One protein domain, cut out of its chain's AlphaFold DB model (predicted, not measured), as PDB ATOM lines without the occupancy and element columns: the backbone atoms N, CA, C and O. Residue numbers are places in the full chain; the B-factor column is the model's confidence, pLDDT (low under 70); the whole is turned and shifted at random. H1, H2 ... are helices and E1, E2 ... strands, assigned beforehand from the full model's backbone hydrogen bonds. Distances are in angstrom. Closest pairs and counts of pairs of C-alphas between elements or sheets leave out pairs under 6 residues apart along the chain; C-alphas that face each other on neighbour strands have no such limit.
ATOM      1  N   SER A   4     -31.354 -21.768  33.548       73.81
ATOM      2  CA  SER A   4     -31.540 -20.458  32.914       73.81
ATOM      3  C   SER A   4     -32.628 -20.476  31.837       73.81
ATOM      4  O   SER A   4     -33.506 -19.621  31.854       73.81
ATOM      5  N   VAL A   5     -32.635 -21.503  30.981       71.94
ATOM      6  CA  VAL A   5     -33.620 -21.668  29.897       71.94
ATOM      7  C   VAL A   5     -35.033 -21.815  30.466       71.94
ATOM      8  O   VAL A   5     -35.970 -21.202  29.974       71.94
ATOM      9  N   ILE A   6     -35.186 -22.564  31.563       71.38
ATOM     10  CA  ILE A   6     -36.488 -22.738  32.223       71.38
ATOM     11  C   ILE A   6     -37.003 -21.409  32.791       71.38
ATOM     12  O   ILE A   6     -38.186 -21.116  32.662       71.38
ATOM     13  N   ARG A   7     -36.139 -20.581  33.395       76.00
ATOM     14  CA  ARG A   7     -36.559 -19.264  33.911       76.00
ATOM     15  C   ARG A   7     -36.990 -18.324  32.793       76.00
ATOM     16  O   ARG A   7     -37.993 -17.638  32.951       76.00
ATOM     17  N   GLN A   8     -36.269 -18.331  31.677       74.00
ATOM     18  CA  GLN A   8     -36.602 -17.506  30.520       74.00
ATOM     19  C   GLN A   8     -37.938 -17.932  29.899       74.00
ATOM     20  O   GLN A   8     -38.800 -17.089  29.687       74.00
ATOM     21  N   LEU A   9     -38.182 -19.243  29.771       69.50
ATOM     22  CA  LEU A   9     -39.481 -19.790  29.354       69.50
ATOM     23  C   LEU A   9     -40.638 -19.350  30.255       69.50
ATOM     24  O   LEU A   9     -41.744 -19.118  29.770       69.50
ATOM     25  N   MET A  10     -40.412 -19.259  31.569       70.50
ATOM     26  CA  MET A  10     -41.449 -18.771  32.482       70.50
ATOM     27  C   MET A  10     -41.761 -17.291  32.247       70.50
ATOM     28  O   MET A  10     -42.929 -16.915  32.362       70.50
ATOM     29  N   ALA A  11     -40.753 -16.491  31.893       76.88
ATOM     30  CA  ALA A  11     -40.876 -15.055  31.658       76.88
ATOM     31  C   ALA A  11     -41.503 -14.702  30.296       76.88
ATOM     32  O   ALA A  11     -42.147 -13.665  30.186       76.88
ATOM     33  N   SER A  12     -41.371 -15.557  29.277       72.00
ATOM     34  CA  SER A  12     -41.961 -15.309  27.955       72.00
ATOM     35  C   SER A  12     -43.493 -15.371  27.994       72.00
ATOM     36  O   SER A  12     -44.071 -16.401  28.357       72.00
ATOM     37  N   ASN A  13     -44.165 -14.292  27.582       75.56
ATOM     38  CA  ASN A  13     -45.626 -14.262  27.427       75.56
ATOM     39  C   ASN A  13     -46.107 -14.967  26.148       75.56
ATOM     40  O   ASN A  13     -47.269 -15.354  26.069       75.56
ATOM     41  N   ASP A  14     -45.204 -15.218  25.199       76.06
ATOM     42  CA  ASP A  14     -45.533 -15.813  23.895       76.06
ATOM     43  C   ASP A  14     -45.759 -17.330  23.949       76.06
ATOM     44  O   ASP A  14     -46.181 -17.954  22.975       76.06
ATOM     45  N   ILE A  15     -45.485 -17.958  25.094       74.62
ATOM     46  CA  ILE A  15     -45.609 -19.402  25.277       74.62
ATOM     47  C   ILE A  15     -46.852 -19.693  26.106       74.62
ATOM     48  O   ILE A  15     -46.989 -19.221  27.236       74.62
ATOM     49  N   SER A  16     -47.731 -20.541  25.568       82.19
ATOM     50  CA  SER A  16     -48.920 -20.996  26.291       82.19
ATOM     51  C   SER A  16     -48.553 -21.638  27.633       82.19
ATOM     52  O   SER A  16     -47.563 -22.366  27.756       82.19
ATOM     53  N   GLU A  17     -49.390 -21.427  28.649       83.69
ATOM     54  CA  GLU A  17     -49.166 -21.979  29.990       83.69
ATOM     55  C   GLU A  17     -49.034 -23.511  29.970       83.69
ATOM     56  O   GLU A  17     -48.203 -24.090  30.672       83.69
ATOM     57  N   ARG A  18     -49.778 -24.175  29.079       81.56
ATOM     58  CA  ARG A  18     -49.676 -25.617  28.842       81.56
ATOM     59  C   ARG A  18     -48.282 -26.038  28.377       81.56
ATOM     60  O   ARG A  18     -47.738 -27.016  28.885       81.56
ATOM     61  N   SER A  19     -47.687 -25.297  27.446       83.06
ATOM     62  CA  SER A  19     -46.333 -25.592  26.962       83.06
ATOM     63  C   SER A  19     -45.302 -25.356  28.065       83.06
ATOM     64  O   SER A  19     -44.423 -26.192  28.265       83.06
ATOM     65  N   LYS A  20     -45.458 -24.297  28.874       84.81
ATOM     66  CA  LYS A  20     -44.619 -24.081  30.069       84.81
ATOM     67  C   LYS A  20     -44.668 -25.291  31.004       84.81
ATOM     68  O   LYS A  20     -43.626 -25.826  31.374       84.81
ATOM     69  N   ARG A  21     -45.866 -25.778  31.334       84.25
ATOM     70  CA  ARG A  21     -46.056 -26.953  32.201       84.25
ATOM     71  C   ARG A  21     -45.455 -28.237  31.626       84.25
ATOM     72  O   ARG A  21     -44.887 -29.031  32.377       84.25
ATOM     73  N   PHE A  22     -45.521 -28.425  30.310       86.44
ATOM     74  CA  PHE A  22     -44.850 -29.540  29.643       86.44
ATOM     75  C   PHE A  22     -43.333 -29.505  29.867       86.44
ATOM     76  O   PHE A  22     -42.759 -30.494  30.317       86.44
ATOM     77  N   TRP A  23     -42.694 -28.350  29.657       83.25
ATOM     78  CA  TRP A  23     -41.241 -28.202  29.825       83.25
ATOM     79  C   TRP A  23     -40.772 -28.278  31.282       83.25
ATOM     80  O   TRP A  23     -39.660 -28.732  31.546       83.25
ATOM     81  N   ILE A  24     -41.616 -27.885  32.241       85.31
ATOM     82  CA  ILE A  24     -41.351 -28.098  33.676       85.31
ATOM     83  C   ILE A  24     -41.514 -29.585  34.053       85.31
ATOM     84  O   ILE A  24     -40.985 -30.025  35.073       85.31
ATOM     85  N   GLY A  25     -42.229 -30.370  33.240       85.94
ATOM     86  CA  GLY A  25     -42.555 -31.764  33.530       85.94
ATOM     87  C   GLY A  25     -43.696 -31.924  34.537       85.94
ATOM     88  O   GLY A  25     -43.756 -32.932  35.239       85.94
ATOM     89  N   THR A  26     -44.590 -30.934  34.654       87.81
ATOM     90  CA  THR A  26     -45.769 -31.026  35.535       87.81
ATOM     91  C   THR A  26     -46.954 -31.716  34.870       87.81
ATOM     92  O   THR A  26     -47.775 -32.311  35.566       87.81
ATOM     93  N   ILE A  27     -47.032 -31.686  33.538       87.31
ATOM     94  CA  ILE A  27     -48.027 -32.446  32.775       87.31
ATOM     95  C   ILE A  27     -47.538 -33.882  32.597       87.31
ATOM     96  O   ILE A  27     -46.414 -34.125  32.157       87.31
ATOM     97  N   LYS A  28     -48.410 -34.842  32.911       91.44
ATOM     98  CA  LYS A  28     -48.188 -36.252  32.583       91.44
ATOM     99  C   LYS A  28     -48.652 -36.503  31.155       91.44
ATOM    100  O   LYS A  28     -49.730 -36.056  30.767       91.44
ATOM    101  N   TRP A  29     -47.862 -37.249  30.400       93.00
ATOM    102  CA  TRP A  29     -48.169 -37.646  29.033       93.00
ATOM    103  C   TRP A  29     -47.502 -38.985  28.727       93.00
ATOM    104  O   TRP A  29     -46.577 -39.400  29.433       93.00
ATOM    105  N   ASP A  30     -48.009 -39.663  27.709       94.06
ATOM    106  CA  ASP A  30     -47.433 -40.879  27.151       94.06
ATOM    107  C   ASP A  30     -47.511 -40.848  25.616       94.06
ATOM    108  O   ASP A  30     -47.957 -39.872  25.009       94.06
ATOM    109  N   ASP A  31     -47.074 -41.932  24.978       93.44
ATOM    110  CA  ASP A  31     -47.048 -42.054  23.517       93.44
ATOM    111  C   ASP A  31     -48.446 -41.935  22.881       93.44
ATOM    112  O   ASP A  31     -48.565 -41.679  21.685       93.44
ATOM    113  N   ASN A  32     -49.515 -42.104  23.667       95.38
ATOM    114  CA  ASN A  32     -50.892 -42.162  23.187       95.38
ATOM    115  C   ASN A  32     -51.734 -40.941  23.575       95.38
ATOM    116  O   ASN A  32     -52.792 -40.739  22.971       95.38
ATOM    117  N   GLY A  33     -51.311 -40.138  24.550       94.31
ATOM    118  CA  GLY A  33     -52.100 -39.007  25.009       94.31
ATOM    119  C   GLY A  33     -51.501 -38.222  26.166       94.31
ATOM    120  O   GLY A  33     -50.334 -38.340  26.544       94.31
ATOM    121  N   VAL A  34     -52.356 -37.390  26.747       95.06
ATOM    122  CA  VAL A  34     -52.011 -36.434  27.795       95.06
ATOM    123  C   VAL A  34     -53.067 -36.447  28.886       95.06
ATOM    124  O   VAL A  34     -54.264 -36.555  28.620       95.06
ATOM    125  N   TRP A  35     -52.625 -36.318  30.132       94.56
ATOM    126  CA  TRP A  35     -53.528 -36.039  31.240       94.56
ATOM    127  C   TRP A  35     -53.752 -34.532  31.320       94.56
ATOM    128  O   TRP A  35     -52.798 -33.769  31.489       94.56
ATOM    129  N   GLY A  36     -55.010 -34.117  31.187       89.06
ATOM    130  CA  GLY A  36     -55.419 -32.731  31.370       89.06
ATOM    131  C   GLY A  36     -55.329 -32.283  32.829       89.06
ATOM    132  O   GLY A  36     -55.196 -33.088  33.755       89.06
ATOM    133  N   ASP A  37     -55.442 -30.971  33.032       86.50
ATOM    134  CA  ASP A  37     -55.498 -30.363  34.368       86.50
ATOM    135  C   ASP A  37     -56.766 -30.772  35.142       86.50
ATOM    136  O   ASP A  37     -56.789 -30.759  36.371       86.50
ATOM    137  N   ASP A  38     -57.811 -31.175  34.414       91.75
ATOM    138  CA  ASP A  38     -59.049 -31.768  34.927       91.75
ATOM    139  C   ASP A  38     -58.860 -33.213  35.435       91.75
ATOM    140  O   ASP A  38     -59.781 -33.804  36.000       91.75
ATOM    141  N   GLY A  39     -57.669 -33.793  35.250       91.94
ATOM    142  CA  GLY A  39     -57.370 -35.187  35.566       91.94
ATOM    143  C   GLY A  39     -57.914 -36.180  34.536       91.94
ATOM    144  O   GLY A  39     -57.770 -37.391  34.734       91.94
ATOM    145  N   VAL A  40     -58.510 -35.702  33.440       95.25
ATOM    146  CA  VAL A  40     -59.038 -36.545  32.366       95.25
ATOM    147  C   VAL A  40     -57.911 -36.885  31.400       95.25
ATOM    148  O   VAL A  40     -57.173 -36.019  30.932       95.25
ATOM    149  N   TYR A  41     -57.768 -38.172  31.092       95.25
ATOM    150  CA  TYR A  41     -56.846 -38.616  30.055       95.25
ATOM    151  C   TYR A  41     -57.468 -38.402  28.675       95.25
ATOM    152  O   TYR A  41     -58.568 -38.890  28.405       95.25
ATOM    153  N   ARG A  42     -56.752 -37.694  27.803       95.00
ATOM    154  CA  ARG A  42     -57.170 -37.394  26.433       95.00
ATOM    155  C   ARG A  42     -56.168 -37.999  25.464       95.00
ATOM    156  O   ARG A  42     -54.972 -37.720  25.540       95.00
ATOM    157  N   ARG A  43     -56.662 -38.844  24.561       96.81
ATOM    158  CA  ARG A  43     -55.849 -39.465  23.513       96.81
ATOM    159  C   ARG A  43     -55.492 -38.429  22.456       96.81
ATOM    160  O   ARG A  43     -56.358 -37.622  22.133       96.81
ATOM    161  N   TRP A  44     -54.278 -38.482  21.902       94.25
ATOM    162  CA  TRP A  44     -53.855 -37.574  20.833       94.25
ATOM    163  C   TRP A  44     -54.920 -37.521  19.733       94.25
ATOM    164  O   TRP A  44     -55.249 -38.539  19.122       94.25
ATOM    165  N   SER A  45     -55.484 -36.338  19.519       93.44
ATOM    166  CA  SER A  45     -56.531 -36.108  18.528       93.44
ATOM    167  C   SER A  45     -56.349 -34.725  17.939       93.44
ATOM    168  O   SER A  45     -56.209 -33.767  18.686       93.44
ATOM    169  N   LEU A  46     -56.384 -34.610  16.613       89.12
ATOM    170  CA  LEU A  46     -56.354 -33.311  15.937       89.12
ATOM    171  C   LEU A  46     -57.664 -32.532  16.133       89.12
ATOM    172  O   LEU A  46     -57.669 -31.313  16.001       89.12
ATOM    173  N   GLU A  47     -58.750 -33.213  16.501       95.00
ATOM    174  CA  GLU A  47     -60.074 -32.613  16.695       95.00
ATOM    175  C   GLU A  47     -60.256 -31.996  18.087       95.00
ATOM    176  O   GLU A  47     -61.068 -31.089  18.245       95.00
ATOM    177  N   ASP A  48     -59.505 -32.465  19.092       91.69
ATOM    178  CA  ASP A  48     -59.541 -31.918  20.449       91.69
ATOM    179  C   ASP A  48     -58.266 -31.100  20.715       91.69
ATOM    180  O   ASP A  48     -57.211 -31.682  20.980       91.69
ATOM    181  N   PRO A  49     -58.334 -29.754  20.721       89.19
ATOM    182  CA  PRO A  49     -57.194 -28.899  21.047       89.19
ATOM    183  C   PRO A  49     -56.597 -29.196  22.427       89.19
ATOM    184  O   PRO A  49     -55.389 -29.053  22.648       89.19
ATOM    185  N   GLN A  50     -57.409 -29.662  23.382       88.81
ATOM    186  CA  GLN A  50     -56.909 -30.087  24.688       88.81
ATOM    187  C   GLN A  50     -56.172 -31.423  24.640       88.81
ATOM    188  O   GLN A  50     -55.393 -31.723  25.541       88.81
ATOM    189  N   ALA A  51     -56.329 -32.185  23.568       92.81
ATOM    190  CA  ALA A  51     -55.583 -33.395  23.299       92.81
ATOM    191  C   ALA A  51     -54.445 -33.183  22.296       92.81
ATOM    192  O   ALA A  51     -53.891 -34.166  21.830       92.81
ATOM    193  N   TRP A  52     -54.083 -31.947  21.936       89.62
ATOM    194  CA  TRP A  52     -52.927 -31.708  21.066       89.62
ATOM    195  C   TRP A  52     -51.611 -31.926  21.811       89.62
ATOM    196  O   TRP A  52     -51.524 -31.592  23.005       89.62
TER     197      TRP A  52
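Overview. This is residues 4 to 52 of the 276 residues of an uncharacterized protein of Corynespora cassiicola Philippines (UniProt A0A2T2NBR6). What shape does the printed part make? It is an elongated chain of two small pieces set one after the other: a helical hairpin of two short helices side by side, H1 and H2, at one end, and a small hairpin of two short strands, E1 and E2, toward the other. The short stretch of residues 29 to 30 pairs with E1 on the way in, and residues 44 to 52, after E2, fold back in a turn with no named element. How much of it is in named elements? The printed part has 49 residues, and under half of them, 22, are in the two named helices and two named strands, which follow each other as H1, H2, E1, E2; the sheet has the order E1 - E2 and is antiparallel, and the class is mixed, helices and strands. How compact is it? It is only just loose, close to compact, with a radius of gyration of the C-alphas of 11.9 A and spans of 32 by 19 by 18 A.

Arrangement. How do the two helices stand to each other? H1, residues 4 to 11, and H2, residues 17 to 24, touch, with 4 pairs of C-alphas within 8 A; the closest C-alphas are those of Met 10 and Lys 20, 6.6 A apart. They run opposite ways at a shallow tilt of 16 degrees, and they form a helical hairpin over a tight link. In both helices every O i to N i+4 pair is within hydrogen-bond range. How are the strands paired? E1, residues 33 to 35, and E2, residues 41 to 43, are antiparallel neighbours and a hairpin, with 162 degrees between their directions. N 34 and O 42 are 2.9 A apart, and N 42 and O 34 are 2.9 A apart, both within hydrogen-bond range; the C-alphas of Gly 33 and Arg 43, which face each other, are 4.1 A apart. Is anything else paired as strands are? Residues 29 to 30 pair with residues 33 to 34 of E1, antiparallel. Which elements stay apart? H1 is apart from E1 and from E2, and H2 is apart from E2.

Along the chain. Where does the first helix lie? H1 runs from Ser 4, with its C-alpha at (-31.540, -20.458, 32.914), to Ala 11, and measures 10.9 A from first to last C-alpha. Where does the second helix lie? H2 runs from Glu 17, with its C-alpha at (-49.166, -21.979, 29.990), to Ile 24, and measures 10.6 A. Where are the strands? E1 runs from Gly 33 to Trp 35 over 7.0 A, and E2 runs from Tyr 41 to Arg 43 over 6.7 A. C-alpha 43, where E2 ends, is at (-55.849, -39.465, 23.513).

Size, cuts and confidence. How far does the printed part reach? The two C-alphas farthest apart are those of Ser 4 and Glu 47, at 35.0 A, while those of the first and last printed residues, Ser 4 and Trp 52, are 26.9 A apart. Is the printed part whole, and how long are its links? The printed part has no cut from residue 4 to residue 52. The links H1 to H2 and E1 to E2 are tight, with 5 residues each, and the link H2 to E1 is short, with 8 residues. Where is the model's confidence low? The mean pLDDT of the printed part is 86.0, and one residue, Leu 9, is under 70. The mean is 73 in H1 and 84 in H2, against 95 in E1 and 96 in E2.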